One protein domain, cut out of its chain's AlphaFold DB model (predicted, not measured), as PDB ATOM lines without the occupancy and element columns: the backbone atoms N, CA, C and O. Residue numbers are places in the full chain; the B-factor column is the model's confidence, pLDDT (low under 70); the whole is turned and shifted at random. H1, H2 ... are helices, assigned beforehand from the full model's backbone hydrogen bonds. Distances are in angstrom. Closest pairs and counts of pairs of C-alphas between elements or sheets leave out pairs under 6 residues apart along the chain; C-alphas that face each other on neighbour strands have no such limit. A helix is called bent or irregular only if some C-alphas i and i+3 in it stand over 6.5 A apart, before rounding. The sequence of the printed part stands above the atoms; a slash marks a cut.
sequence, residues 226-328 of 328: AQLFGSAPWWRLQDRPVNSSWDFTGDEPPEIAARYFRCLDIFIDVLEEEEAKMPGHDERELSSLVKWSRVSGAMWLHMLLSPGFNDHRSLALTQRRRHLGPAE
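AT A GLANCE: This is residues 226 to 328 of the 328 residues of an uncharacterized protein of Aspergillus uvarum CBS 121591 (UniProt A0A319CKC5). One long helix, H3, runs along the longest axis, and the chain then folds back along one side of it, where H4 packs on H3 and H5 and H6 follow as a steeply tilted pair. The short H2 packs on H3, H1 sits by H4 and H5, and the turn at residues 277 to 283 sticks out. The printed part has 103 residues with six named helices, H1 to H6 in order, and no named strand; its class is all helix. It is compact, with a radius of gyration of the C-alphas of 14.6 A, and only just elongated, spanning 47 by 31 by 21 A.

HOW THE PARTS SIT: H1, residues 226 to 229, is close to but not clearly touching H4, residues 286 to 295; their closest C-alphas, Gln 227 and Leu 289, are 6.5 A apart. H2, residues 234 to 237, touches H3, residues 255 to 276, at residues 256 to 263 alone, closest at the C-alphas of Leu 237 and Tyr 260, 6.7 A. H3 and H4 form a helical hairpin and touch, with H3 residues 268 to 272 alone, closest at the C-alphas of Ile 268 and Ser 287, 5.9 A; they run opposite ways at a shallow tilt of 33 degrees, only just short of steep. H5, residues 298 to 305, touches H6, residues 315 to 324, at a steep tilt of 48 degrees, opposite ways, closest at the C-alphas of Trp 300 and Ala 316, 4.9 A. H3 and H5 are apart. Every O i to N i+4 pair is within hydrogen-bond range in H4, H5 and H6, and 17 of 18 are in H3; H1 and H2 are too short for such a pair.

IN THESE COORDINATES: H1 begins at C-alpha 226, (343.763, 250.798, 416.448). H2 is only just irregular, with C-alphas 234 and 237 7.0 A apart. H3 measures 32.9 A, H4 14.3 A, H5 10.6 A and H6 14.4 A, ending at C-alpha 324, (360.606, 265.714, 418.779).

THE WHOLE: The C-alphas farthest apart, Gly 250 and Gly 280, are 48.2 A apart. The printed part has no cut, and the link from H2 to H3 is long, with 17 residues. Mean pLDDT of the printed part is 75.7; residues 226, 234 to 245, 279 to 284, 305 to 311 and 326 to 328 are under 70.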
ATOM      1  N   ALA A 226     343.689 250.707 417.907       68.69
ATOM      2  CA  ALA A 226     343.763 250.798 416.448       68.69
ATOM      3  C   ALA A 226     344.969 251.607 415.936       68.69
ATOM      4  O   ALA A 226     345.518 251.304 414.881       68.69
ATOM      5  N   GLN A 227     345.439 252.588 416.708       72.38
ATOM      6  CA  GLN A 227     346.630 253.383 416.402       72.38
ATOM      7  C   GLN A 227     347.908 252.534 416.372       72.38
ATOM      8  O   GLN A 227     348.824 252.824 415.603       72.38
ATOM      9  N   LEU A 228     347.972 251.486 417.196       71.75
ATOM     10  CA  LEU A 228     349.100 250.562 417.224       71.75
ATOM     11  C   LEU A 228     349.041 249.602 416.030       71.75
ATOM     12  O   LEU A 228     350.052 249.400 415.366       71.75
ATOM     13  N   PHE A 229     347.846 249.105 415.695       75.19
ATOM     14  CA  PHE A 229     347.619 248.276 414.506       75.19
ATOM     15  C   PHE A 229     347.932 249.028 413.202       75.19
ATOM     16  O   PHE A 229     348.614 248.508 412.323       75.19
ATOM     17  N   GLY A 230     347.479 250.278 413.099       75.69
ATOM     18  CA  GLY A 230     347.698 251.152 411.948       75.69
ATOM     19  C   GLY A 230     349.053 251.843 411.922       75.69
ATOM     20  O   GLY A 230     349.224 252.817 411.201       75.69
ATOM     21  N   SER A 231     350.027 251.387 412.705       80.44
ATOM     22  CA  SER A 231     351.379 251.931 412.634       80.44
ATOM     23  C   SER A 231     352.191 251.268 411.550       80.44
ATOM     24  O   SER A 231     352.109 250.058 411.379       80.44
ATOM     25  N   ALA A 232     352.996 252.062 410.840       79.25
ATOM     26  CA  ALA A 232     353.812 251.587 409.729       79.25
ATOM     27  C   ALA A 232     354.577 250.287 410.083       79.25
ATOM     28  O   ALA A 232     355.473 250.320 410.933       79.25
ATOM     29  N   PRO A 233     354.233 249.141 409.460       72.06
ATOM     30  CA  PRO A 233     354.806 247.868 409.861       72.06
ATOM     31  C   PRO A 233     356.297 247.750 409.544       72.06
ATOM     32  O   PRO A 233     356.722 247.931 408.401       72.06
ATOM     33  N   TRP A 234     357.076 247.363 410.556       66.81
ATOM     34  CA  TRP A 234     358.529 247.179 410.479       66.81
ATOM     35  C   TRP A 234     358.951 245.884 409.760       66.81
ATOM     36  O   TRP A 234     360.039 245.812 409.193       66.81
ATOM     37  N   TRP A 235     358.084 244.869 409.719       62.16
ATOM     38  CA  TRP A 235     358.377 243.503 409.249       62.16
ATOM     39  C   TRP A 235     358.610 243.347 407.738       62.16
ATOM     40  O   TRP A 235     358.922 242.256 407.252       62.16
ATOM     41  N   ARG A 236     358.507 244.435 406.970       56.22
ATOM     42  CA  ARG A 236     358.670 244.440 405.504       56.22
ATOM     43  C   ARG A 236     360.094 244.162 405.035       56.22
ATOM     44  O   ARG A 236     360.312 243.900 403.855       56.22
ATOM     45  N   LEU A 237     361.064 244.219 405.942       53.66
ATOM     46  CA  LEU A 237     362.481 244.061 405.627       53.66
ATOM     47  C   LEU A 237     363.056 242.695 406.009       53.66
ATOM     48  O   LEU A 237     364.262 242.511 405.892       53.66
ATOM     49  N   GLN A 238     362.215 241.741 406.434       55.72
ATOM     50  CA  GLN A 238     362.647 240.443 406.986       55.72
ATOM     51  C   GLN A 238     363.587 240.552 408.199       55.72
ATOM     52  O   GLN A 238     364.180 239.558 408.614       55.72
ATOM     53  N   ASP A 239     363.699 241.744 408.779       59.22
ATOM     54  CA  ASP A 239     364.644 242.093 409.830       59.22
ATOM     55  C   ASP A 239     363.951 242.962 410.888       59.22
ATOM     56  O   ASP A 239     362.886 243.530 410.625       59.22
ATOM     57  N   ARG A 240     364.511 243.024 412.100       63.59
ATOM     58  CA  ARG A 240     363.917 243.760 413.226       63.59
ATOM     59  C   ARG A 240     364.645 245.086 413.462       63.59
ATOM     60  O   ARG A 240     365.866 245.113 413.359       63.59
ATOM     61  N   PRO A 241     363.945 246.142 413.920       57.53
ATOM     62  CA  PRO A 241     364.563 247.433 414.250       57.53
ATOM     63  C   PRO A 241     365.553 247.389 415.433       57.53
ATOM     64  O   PRO A 241     366.166 248.405 415.745       57.53
ATOM     65  N   VAL A 242     365.715 246.228 416.080       56.97
ATOM     66  CA  VAL A 242     366.727 245.956 417.120       56.97
ATOM     67  C   VAL A 242     368.022 245.350 416.574       56.97
ATOM     68  O   VAL A 242     368.949 245.091 417.335       56.97
ATOM     69  N   ASN A 243     368.087 245.053 415.275       65.44
ATOM     70  CA  ASN A 243     369.313 244.591 414.644       65.44
ATOM     71  C   ASN A 243     370.274 245.776 414.494       65.44
ATOM     72  O   ASN A 243     369.878 246.823 413.987       65.44
ATOM     73  N   SER A 244     371.541 245.603 414.872       65.25
ATOM     74  CA  SER A 244     372.558 246.655 414.761       65.25
ATOM     75  C   SER A 244     372.822 247.103 413.319       65.25
ATOM     76  O   SER A 244     373.353 248.185 413.093       65.25
ATOM     77  N   SER A 245     372.394 246.330 412.315       67.56
ATOM     78  CA  SER A 245     372.378 246.780 410.914       67.56
ATOM     79  C   SER A 245     371.417 247.952 410.647       67.56
ATOM     80  O   SER A 245     371.497 248.589 409.595       67.56
ATOM     81  N   TRP A 246     370.524 248.260 411.593       71.38
ATOM     82  CA  TRP A 246     369.642 249.427 411.584       71.38
ATOM     83  C   TRP A 246     370.206 250.598 412.397       71.38
ATOM     84  O   TRP A 246     369.544 251.632 412.513       71.38
ATOM     85  N   ASP A 247     371.398 250.464 412.975       78.56
ATOM     86  CA  ASP A 247     372.006 251.545 413.736       78.56
ATOM     87  C   ASP A 247     372.610 252.601 412.809       78.56
ATOM     88  O   ASP A 247     373.148 252.317 411.736       78.56
ATOM     89  N   PHE A 248     372.545 253.852 413.251       77.44
ATOM     90  CA  PHE A 248     373.279 254.936 412.614       77.44
ATOM     91  C   PHE A 248     374.792 254.757 412.794       77.44
ATOM     92  O   PHE A 248     375.281 254.460 413.891       77.44
ATOM     93  N   THR A 249     375.549 255.033 411.729       79.38
ATOM     94  CA  THR A 249     377.011 255.174 411.797       79.38
ATOM     95  C   THR A 249     377.351 256.662 411.822       79.38
ATOM     96  O   THR A 249     377.440 257.315 410.788       79.38
ATOM     97  N   GLY A 250     377.482 257.229 413.025       80.31
ATOM     98  CA  GLY A 250     377.556 258.685 413.185       80.31
ATOM     99  C   GLY A 250     376.207 259.333 412.861       80.31
ATOM    100  O   GLY A 250     375.201 258.959 413.461       80.31
ATOM    101  N   ASP A 251     376.181 260.271 411.912       76.81
ATOM    102  CA  ASP A 251     374.954 260.947 411.456       76.81
ATOM    103  C   ASP A 251     374.310 260.296 410.217       76.81
ATOM    104  O   ASP A 251     373.188 260.657 409.830       76.81
ATOM    105  N   GLU A 252     374.992 259.323 409.604       80.50
ATOM    106  CA  GLU A 252     374.541 258.658 408.383       80.50
ATOM    107  C   GLU A 252     373.482 257.585 408.690       80.50
ATOM    108  O   GLU A 252     373.714 256.709 409.536       80.50
ATOM    109  N   PRO A 253     372.307 257.635 408.028       80.44
ATOM    110  CA  PRO A 253     371.287 256.610 408.190       80.44
ATOM    111  C   PRO A 253     371.759 255.285 407.582       80.44
ATOM    112  O   PRO A 253     372.471 255.288 406.576       80.44
ATOM    113  N   PRO A 254     371.316 254.141 408.124       81.81
ATOM    114  CA  PRO A 254     371.693 252.843 407.582       81.81
ATOM    115  C   PRO A 254     371.086 252.642 406.184       81.81
ATOM    116  O   PRO A 254     369.981 253.116 405.898       81.81
ATOM    117  N   GLU A 255     371.755 251.873 405.318       78.19
ATOM    118  CA  GLU A 255     371.279 251.583 403.950       78.19
ATOM    119  C   GLU A 255     369.854 250.999 403.933       78.19
ATOM    120  O   GLU A 255     369.045 251.272 403.036       78.19
ATOM    121  N   ILE A 256     369.515 250.236 404.977       77.50
ATOM    122  CA  ILE A 256     368.203 249.619 405.156       77.50
ATOM    123  C   ILE A 256     367.075 250.647 405.322       77.50
ATOM    124  O   ILE A 256     365.942 250.363 404.933       77.50
ATOM    125  N   ALA A 257     367.366 251.864 405.797       80.38
ATOM    126  CA  ALA A 257     366.367 252.918 405.967       80.38
ATOM    127  C   ALA A 257     365.784 253.377 404.621       80.38
ATOM    128  O   ALA A 257     364.571 253.523 404.485       80.38
ATOM    129  N   ALA A 258     366.621 253.548 403.591       82.44
ATOM    130  CA  ALA A 258     366.142 253.937 402.264       82.44
ATOM    131  C   ALA A 258     365.245 252.850 401.652       82.44
ATOM    132  O   ALA A 258     364.226 253.150 401.027       82.44
ATOM    133  N   ARG A 259     365.599 251.575 401.858       81.88
ATOM    134  CA  ARG A 259     364.767 250.439 401.445       81.88
ATOM    135  C   ARG A 259     363.452 250.399 402.225       81.88
ATOM    136  O   ARG A 259     362.412 250.208 401.603       81.88
ATOM    137  N   TYR A 260     363.494 250.618 403.541       82.62
ATOM    138  CA  TYR A 260     362.308 250.682 404.395       82.62
ATOM    139  C   TYR A 260     361.299 251.698 403.866       82.62
ATOM    140  O   TYR A 260     360.151 251.332 403.645       82.62
ATOM    141  N   PHE A 261     361.724 252.938 403.602       85.50
ATOM    142  CA  PHE A 261     360.810 253.981 403.131       85.50
ATOM    143  C   PHE A 261     360.228 253.685 401.748       85.50
ATOM    144  O   PHE A 261     359.027 253.841 401.574       85.50
ATOM    145  N   ARG A 262     361.021 253.157 400.804       85.81
ATOM    146  CA  ARG A 262     360.477 252.736 399.498       85.81
ATOM    147  C   ARG A 262     359.417 251.644 399.640       85.81
ATOM    148  O   ARG A 262     358.374 251.706 399.001       85.81
ATOM    149  N   CYS A 263     359.665 250.648 400.489       83.94
ATOM    150  CA  CYS A 263     358.665 249.628 400.801       83.94
ATOM    151  C   CYS A 263     357.486 250.200 401.602       83.94
ATOM    152  O   CYS A 263     356.394 249.638 401.531       83.94
ATOM    153  N   LEU A 264     357.704 251.272 402.379       86.81
ATOM    154  CA  LEU A 264     356.662 251.997 403.101       86.81
ATOM    155  C   LEU A 264     355.642 252.577 402.130       86.81
ATOM    156  O   LEU A 264     354.458 252.287 402.277       86.81
ATOM    157  N   ASP A 265     356.145 253.309 401.139       89.69
ATOM    158  CA  ASP A 265     355.365 253.973 400.097       89.69
ATOM    159  C   ASP A 265     354.527 252.960 399.300       89.69
ATOM    160  O   ASP A 265     353.305 253.045 399.331       89.69
ATOM    161  N   ILE A 266     355.151 251.912 398.741       89.56
ATOM    162  CA  ILE A 266     354.452 250.891 397.928       89.56
ATOM    163  C   ILE A 266     353.260 250.266 398.664       89.56
ATOM    164  O   ILE A 266     352.209 250.033 398.086       89.56
ATOM    165  N   PHE A 267     353.409 249.948 399.945       87.62
ATOM    166  CA  PHE A 267     352.304 249.367 400.713       87.62
ATOM    167  C   PHE A 267     351.195 250.360 400.997       87.62
ATOM    168  O   PHE A 267     350.064 249.927 401.124       87.62
ATOM    169  N   ILE A 268     351.519 251.636 401.226       89.25
ATOM    170  CA  ILE A 268     350.484 252.640 401.450       89.25
ATOM    171  C   ILE A 268     349.641 252.713 400.180       89.25
ATOM    172  O   ILE A 268     348.428 252.596 400.283       89.25
ATOM    173  N   ASP A 269     350.292 252.761 399.016       91.31
ATOM    174  CA  ASP A 269     349.618 252.756 397.717       91.31
ATOM    175  C   ASP A 269     348.744 251.499 397.547       91.31
ATOM    176  O   ASP A 269     347.545 251.602 397.304       91.31
ATOM    177  N   VAL A 270     349.303 250.302 397.772       90.81
ATOM    178  CA  VAL A 270     348.551 249.034 397.678       90.81
ATOM    179  C   VAL A 270     347.412 248.965 398.699       90.81
ATOM    180  O   VAL A 270     346.338 248.461 398.389       90.81
ATOM    181  N   LEU A 271     347.619 249.454 399.921       88.62
ATOM    182  CA  LEU A 271     346.596 249.442 400.963       88.62
ATOM    183  C   LEU A 271     345.418 250.338 400.578       88.62
ATOM    184  O   LEU A 271     344.279 249.918 400.737       88.62
ATOM    185  N   GLU A 272     345.684 251.518 400.018       89.31
ATOM    186  CA  GLU A 272     344.641 252.400 399.487       89.31
ATOM    187  C   GLU A 272     343.898 251.763 398.305       89.31
ATOM    188  O   GLU A 272     342.672 251.837 398.231       89.31
ATOM    189  N   GLU A 273     344.619 251.089 397.402       91.06
ATOM    190  CA  GLU A 273     344.010 250.348 396.292       91.06
ATOM    191  C   GLU A 273     343.089 249.216 396.773       91.06
ATOM    192  O   GLU A 273     342.021 249.011 396.195       91.06
ATOM    193  N   GLU A 274     343.480 248.470 397.810       88.38
ATOM    194  CA  GLU A 274     342.658 247.402 398.391       88.38
ATOM    195  C   GLU A 274     341.473 247.950 399.198       88.38
ATOM    196  O   GLU A 274     340.363 247.431 399.082       88.38
ATOM    197  N   GLU A 275     341.663 249.024 399.968       87.25
ATOM    198  CA  GLU A 275     340.582 249.709 400.689       87.25
ATOM    199  C   GLU A 275     339.508 250.231 399.726       87.25
ATOM    200  O   GLU A 275     338.316 250.022 399.960       87.25
ATOM    201  N   ALA A 276     339.907 250.801 398.583       87.12
ATOM    202  CA  ALA A 276     338.982 251.278 397.555       87.12
ATOM    203  C   ALA A 276     338.111 250.163 396.936       87.12
ATOM    204  O   ALA A 276     337.033 250.440 396.405       87.12
ATOM    205  N   LYS A 277     338.545 248.895 397.008       88.00
ATOM    206  CA  LYS A 277     337.776 247.727 396.534       88.00
ATOM    207  C   LYS A 277     336.726 247.254 397.545       88.00
ATOM    208  O   LYS A 277     335.917 246.392 397.201       88.00
ATOM    209  N   MET A 278     336.717 247.797 398.765       81.06
ATOM    210  CA  MET A 278     335.840 247.391 399.869       81.06
ATOM    211  C   MET A 278     334.828 248.499 400.233       81.06
ATOM    212  O   MET A 278     334.939 249.112 401.297       81.06
ATOM    213  N   PRO A 279     333.815 248.769 399.383       67.81
ATOM    214  CA  PRO A 279     332.852 249.843 399.629       67.81
ATOM    215  C   PRO A 279     332.025 249.589 400.900       67.81
ATOM    216  O   PRO A 279     331.518 248.486 401.107       67.81
ATOM    217  N   GLY A 280     331.857 250.622 401.736       67.00
ATOM    218  CA  GLY A 280     331.110 250.551 403.003       67.00
ATOM    219  C   GLY A 280     331.975 250.410 404.262       67.00
ATOM    220  O   GLY A 280     331.435 250.219 405.352       67.00
ATOM    221  N   HIS A 281     333.301 250.519 404.127       63.44
ATOM    222  CA  HIS A 281     334.267 250.524 405.233       63.44
ATOM    223  C   HIS A 281     334.975 251.879 405.421       63.44
ATOM    224  O   HIS A 281     336.051 251.932 406.011       63.44
ATOM    225  N   ASP A 282     334.339 252.973 404.996       56.69
ATOM    226  CA  ASP A 282     334.883 254.341 404.971       56.69
ATOM    227  C   ASP A 282     335.367 254.850 406.352       56.69
ATOM    228  O   ASP A 282     336.229 255.715 406.445       56.69
ATOM    229  N   GLU A 283     334.861 254.288 407.457       54.19
ATOM    230  CA  GLU A 283     335.295 254.625 408.826       54.19
ATOM    231  C   GLU A 283     336.572 253.879 409.286       54.19
ATOM    232  O   GLU A 283     337.017 254.055 410.422       54.19
ATOM    233  N   ARG A 284     337.160 253.010 408.449       59.16
ATOM    234  CA  ARG A 284     338.283 252.114 408.798       59.16
ATOM    235  C   ARG A 284     339.463 252.222 407.829       59.16
ATOM    236  O   ARG A 284     340.039 251.206 407.446       59.16
ATOM    237  N   GLU A 285     339.842 253.443 407.471       74.00
ATOM    238  CA  GLU A 285     341.022 253.715 406.641       74.00
ATOM    239  C   GLU A 285     342.316 253.425 407.420       74.00
ATOM    240  O   GLU A 285     342.881 254.271 408.129       74.00
ATOM    241  N   LEU A 286     342.799 252.192 407.303       82.69
ATOM    242  CA  LEU A 286     344.082 251.775 407.846       82.69
ATOM    243  C   LEU A 286     345.216 252.555 407.173       82.69
ATOM    244  O   LEU A 286     346.184 252.924 407.842       82.69
ATOM    245  N   SER A 287     345.085 252.867 405.882       87.31
ATOM    246  CA  SER A 287     346.021 253.723 405.145       87.31
ATOM    247  C   SER A 287     346.183 255.101 405.795       87.31
ATOM    248  O   SER A 287     347.316 255.545 406.017       87.31
ATOM    249  N   SER A 288     345.084 255.740 406.198       87.00
ATOM    250  CA  SER A 288     345.079 257.025 406.905       87.00
ATOM    251  C   SER A 288     345.794 256.940 408.253       87.00
ATOM    252  O   SER A 288     346.603 257.817 408.578       87.00
ATOM    253  N   LEU A 289     345.596 255.856 409.014       83.88
ATOM    254  CA  LEU A 289     346.339 255.614 410.257       83.88
ATOM    255  C   LEU A 289     347.841 255.421 410.006       83.88
ATOM    256  O   LEU A 289     348.663 255.998 410.725       83.88
ATOM    257  N   VAL A 290     348.220 254.687 408.953       87.69
ATOM    258  CA  VAL A 290     349.629 254.466 408.590       87.69
ATOM    259  C   VAL A 290     350.291 255.780 408.186       87.69
ATOM    260  O   VAL A 290     351.371 256.102 408.694       87.69
ATOM    261  N   LYS A 291     349.628 256.588 407.350       88.81
ATOM    262  CA  LYS A 291     350.085 257.932 406.963       88.81
ATOM    263  C   LYS A 291     350.231 258.845 408.179       88.81
ATOM    264  O   LYS A 291     351.282 259.468 408.351       88.81
ATOM    265  N   TRP A 292     349.235 258.869 409.065       87.88
ATOM    266  CA  TRP A 292     349.296 259.620 410.319       87.88
ATOM    267  C   TRP A 292     350.476 259.176 411.190       87.88
ATOM    268  O   TRP A 292     351.220 260.021 411.690       87.88
ATOM    269  N   SER A 293     350.700 257.867 411.340       86.38
ATOM    270  CA  SER A 293     351.778 257.323 412.176       86.38
ATOM    271  C   SER A 293     353.169 257.743 411.686       86.38
ATOM    272  O   SER A 293     354.067 257.983 412.500       86.38
ATOM    273  N   ARG A 294     353.332 257.898 410.363       88.56
ATOM    274  CA  ARG A 294     354.547 258.410 409.720       88.56
ATOM    275  C   ARG A 294     354.730 259.905 409.957       88.56
ATOM    276  O   ARG A 294     355.810 260.319 410.367       88.56
ATOM    277  N   VAL A 295     353.691 260.709 409.718       86.94
ATOM    278  CA  VAL A 295     353.753 262.178 409.843       86.94
ATOM    279  C   VAL A 295     353.958 262.607 411.296       86.94
ATOM    280  O   VAL A 295     354.804 263.451 411.572       86.94
ATOM    281  N   SER A 296     353.238 261.991 412.233       83.12
ATOM    282  CA  SER A 296     353.344 262.265 413.675       83.12
ATOM    283  C   SER A 296     354.616 261.704 414.324       83.12
ATOM    284  O   SER A 296     354.946 262.051 415.460       83.12
ATOM    285  N   GLY A 297     355.306 260.781 413.647       83.81
ATOM    286  CA  GLY A 297     356.404 260.013 414.228       83.81
ATOM    287  C   GLY A 297     355.956 259.012 415.302       83.81
ATOM    288  O   GLY A 297     356.804 258.514 416.049       83.81
ATOM    289  N   ALA A 298     354.653 258.718 415.414       81.75
ATOM    290  CA  ALA A 298     354.123 257.700 416.323       81.75
ATOM    291  C   ALA A 298     354.640 256.297 415.971       81.75
ATOM    292  O   ALA A 298     354.939 255.518 416.873       81.75
ATOM    293  N   MET A 299     354.855 256.005 414.681       84.12
ATOM    294  CA  MET A 299     355.405 254.714 414.251       84.12
ATOM    295  C   MET A 299     356.757 254.405 414.908       84.12
ATOM    296  O   MET A 299     357.011 253.263 415.273       84.12
ATOM    297  N   TRP A 300     357.599 255.419 415.136       83.50
ATOM    298  CA  TRP A 300     358.897 255.239 415.788       83.50
ATOM    299  C   TRP A 300     358.757 254.906 417.265       83.50
ATOM    300  O   TRP A 300     359.466 254.044 417.767       83.50
ATOM    301  N   LEU A 301     357.820 255.556 417.959       79.75
ATOM    302  CA  LEU A 301     357.522 255.228 419.350       79.75
ATOM    303  C   LEU A 301     357.020 253.787 419.464       79.75
ATOM    304  O   LEU A 301     357.509 253.034 420.296       79.75
ATOM    305  N   HIS A 302     356.099 253.377 418.597       77.12
ATOM    306  CA  HIS A 302     355.572 252.015 418.610       77.12
ATOM    307  C   HIS A 302     356.643 250.970 418.262       77.12
ATOM    308  O   HIS A 302     356.717 249.931 418.916       77.12
ATOM    309  N   MET A 303     357.546 251.276 417.321       75.62
ATOM    310  CA  MET A 303     358.722 250.442 417.041       75.62
ATOM    311  C   MET A 303     359.676 250.320 418.229       75.62
ATOM    312  O   MET A 303     360.345 249.302 418.330       75.62
ATOM    313  N   LEU A 304     359.756 251.318 419.113       72.50
ATOM    314  CA  LEU A 304     360.546 251.227 420.346       72.50
ATOM    315  C   LEU A 304     359.822 250.411 421.427       72.50
ATOM    316  O   LEU A 304     360.465 249.707 422.204       72.50
ATOM    317  N   LEU A 305     358.493 250.499 421.483       67.75
ATOM    318  CA  LEU A 305     357.677 249.818 422.489       67.75
ATOM    319  C   LEU A 305     357.537 248.311 422.239       67.75
ATOM    320  O   LEU A 305     357.435 247.559 423.202       67.75
ATOM    321  N   SER A 306     357.559 247.862 420.981       62.28
ATOM    322  CA  SER A 306     357.332 246.449 420.641       62.28
ATOM    323  C   SER A 306     358.503 245.517 421.022       62.28
ATOM    324  O   SER A 306     358.281 244.531 421.726       62.28
ATOM    325  N   PRO A 307     359.772 245.795 420.658       55.31
ATOM    326  CA  PRO A 307     360.858 244.852 420.865       55.31
ATOM    327  C   PRO A 307     361.712 245.140 422.102       55.31
ATOM    328  O   PRO A 307     362.675 244.405 422.269       55.31
ATOM    329  N   GLY A 308     361.415 246.165 422.921       50.44
ATOM    330  CA  GLY A 308     361.958 246.444 424.273       50.44
ATOM    331  C   GLY A 308     363.480 246.627 424.454       50.44
ATOM    332  O   GLY A 308     363.906 247.262 425.417       50.44
ATOM    333  N   PHE A 309     364.308 246.117 423.542       53.84
ATOM    334  CA  PHE A 309     365.770 246.149 423.543       53.84
ATOM    335  C   PHE A 309     366.267 247.110 422.464       53.84
ATOM    336  O   PHE A 309     366.735 246.694 421.408       53.84
ATOM    337  N   ASN A 310     366.119 248.407 422.712       60.59
ATOM    338  CA  ASN A 310     366.527 249.433 421.756       60.59
ATOM    339  C   ASN A 310     367.937 249.939 422.074       60.59
ATOM    340  O   ASN A 310     368.227 250.277 423.222       60.59
ATOM    341  N   ASP A 311     368.787 250.048 421.053       64.00
ATOM    342  CA  ASP A 311     370.074 250.733 421.162       64.00
ATOM    343  C   ASP A 311     369.888 252.259 421.045       64.00
ATOM    344  O   ASP A 311     368.993 252.746 420.341       64.00
ATOM    345  N   HIS A 312     370.756 253.034 421.707       72.62
ATOM    346  CA  HIS A 312     370.786 254.494 421.600       72.62
ATOM    347  C   HIS A 312     370.994 255.018 420.163       72.62
ATOM    348  O   HIS A 312     370.648 256.169 419.888       72.62
ATOM    349  N   ARG A 313     371.552 254.191 419.268       75.56
ATOM    350  CA  ARG A 313     371.800 254.477 417.845       75.56
ATOM    351  C   ARG A 313     370.756 253.892 416.904       75.56
ATOM    352  O   ARG A 313     370.824 254.173 415.706       75.56
ATOM    353  N   SER A 314     369.790 253.141 417.429       76.94
ATOM    354  CA  SER A 314     368.757 252.502 416.616       76.94
ATOM    355  C   SER A 314     368.022 253.516 415.739       76.94
ATOM    356  O   SER A 314     367.744 254.651 416.154       76.94
ATOM    357  N   LEU A 315     367.672 253.093 414.519       80.31
ATOM    358  CA  LEU A 315     366.916 253.911 413.569       80.31
ATOM    359  C   LEU A 315     365.676 254.533 414.222       80.31
ATOM    360  O   LEU A 315     365.449 255.734 414.088       80.31
ATOM    361  N   ALA A 316     364.905 253.732 414.960       79.81
ATOM    362  CA  ALA A 316     363.665 254.175 415.586       79.81
ATOM    363  C   ALA A 316     363.900 255.278 416.630       79.81
ATOM    364  O   ALA A 316     363.196 256.289 416.618       79.81
ATOM    365  N   LEU A 317     364.911 255.141 417.495       78.88
ATOM    366  CA  LEU A 317     365.184 256.144 418.524       78.88
ATOM    367  C   LEU A 317     365.722 257.443 417.922       78.88
ATOM    368  O   LEU A 317     365.272 258.530 418.291       78.88
ATOM    369  N   THR A 318     366.652 257.338 416.974       82.56
ATOM    370  CA  THR A 318     367.231 258.503 416.296       82.56
ATOM    371  C   THR A 318     366.162 259.276 415.528       82.56
ATOM    372  O   THR A 318     366.083 260.501 415.640       82.56
ATOM    373  N   GLN A 319     365.279 258.581 414.807       84.25
ATOM    374  CA  GLN A 319     364.173 259.221 414.095       84.25
ATOM    375  C   GLN A 319     363.151 259.834 415.054       84.25
ATOM    376  O   GLN A 319     362.709 260.959 414.834       84.25
ATOM    377  N   ARG A 320     362.835 259.162 416.171       82.56
ATOM    378  CA  ARG A 320     361.953 259.723 417.202       82.56
ATOM    379  C   ARG A 320     362.506 261.029 417.777       82.56
ATOM    380  O   ARG A 320     361.746 261.977 417.938       82.56
ATOM    381  N   ARG A 321     363.815 261.096 418.049       83.44
ATOM    382  CA  ARG A 321     364.487 262.323 418.515       83.44
ATOM    383  C   ARG A 321     364.416 263.441 417.477       83.44
ATOM    384  O   ARG A 321     364.066 264.559 417.826       83.44
ATOM    385  N   ARG A 322     364.677 263.135 416.201       85.19
ATOM    386  CA  ARG A 322     364.544 264.111 415.103       85.19
ATOM    387  C   ARG A 322     363.122 264.671 415.004       85.19
ATOM    388  O   ARG A 322     362.964 265.863 414.778       85.19
ATOM    389  N   HIS A 323     362.109 263.832 415.223       82.75
ATOM    390  CA  HIS A 323     360.696 264.231 415.220       82.75
ATOM    391  C   HIS A 323     360.294 265.125 416.399       82.75
ATOM    392  O   HIS A 323     359.422 265.971 416.239       82.75
ATOM    393  N   LEU A 324     360.892 264.923 417.576       80.25
ATOM    394  CA  LEU A 324     360.606 265.714 418.779       80.25
ATOM    395  C   LEU A 324     361.390 267.038 418.830       80.25
ATOM    396  O   LEU A 324     361.019 267.923 419.596       80.25
ATOM    397  N   GLY A 325     362.437 267.183 418.012       70.44
ATOM    398  CA  GLY A 325     363.383 268.296 418.098       70.44
ATOM    399  C   GLY A 325     364.393 268.119 419.245       70.44
ATOM    400  O   GLY A 325     364.338 267.123 419.974       70.44
ATOM    401  N   PRO A 326     365.366 269.037 419.397       55.56
ATOM    402  CA  PRO A 326     366.238 269.035 420.565       55.56
ATOM    403  C   PRO A 326     365.381 269.202 421.824       55.56
ATOM    404  O   PRO A 326     364.571 270.122 421.903       55.56
ATOM    405  N   ALA A 327     365.542 268.284 422.777       53.69
ATOM    406  CA  ALA A 327     364.941 268.426 424.094       53.69
ATOM    407  C   ALA A 327     365.546 269.665 424.770       53.69
ATOM    408  O   ALA A 327     366.773 269.754 424.870       53.69
ATOM    409  N   GLU A 328     364.697 270.608 425.178       35.16
ATOM    410  CA  GLU A 328     365.053 271.613 426.189       35.16
ATOM    411  C   GLU A 328     365.245 270.950 427.559       35.16
ATOM    412  O   GLU A 328     364.490 269.999 427.879       35.16
TER     413      GLU A 328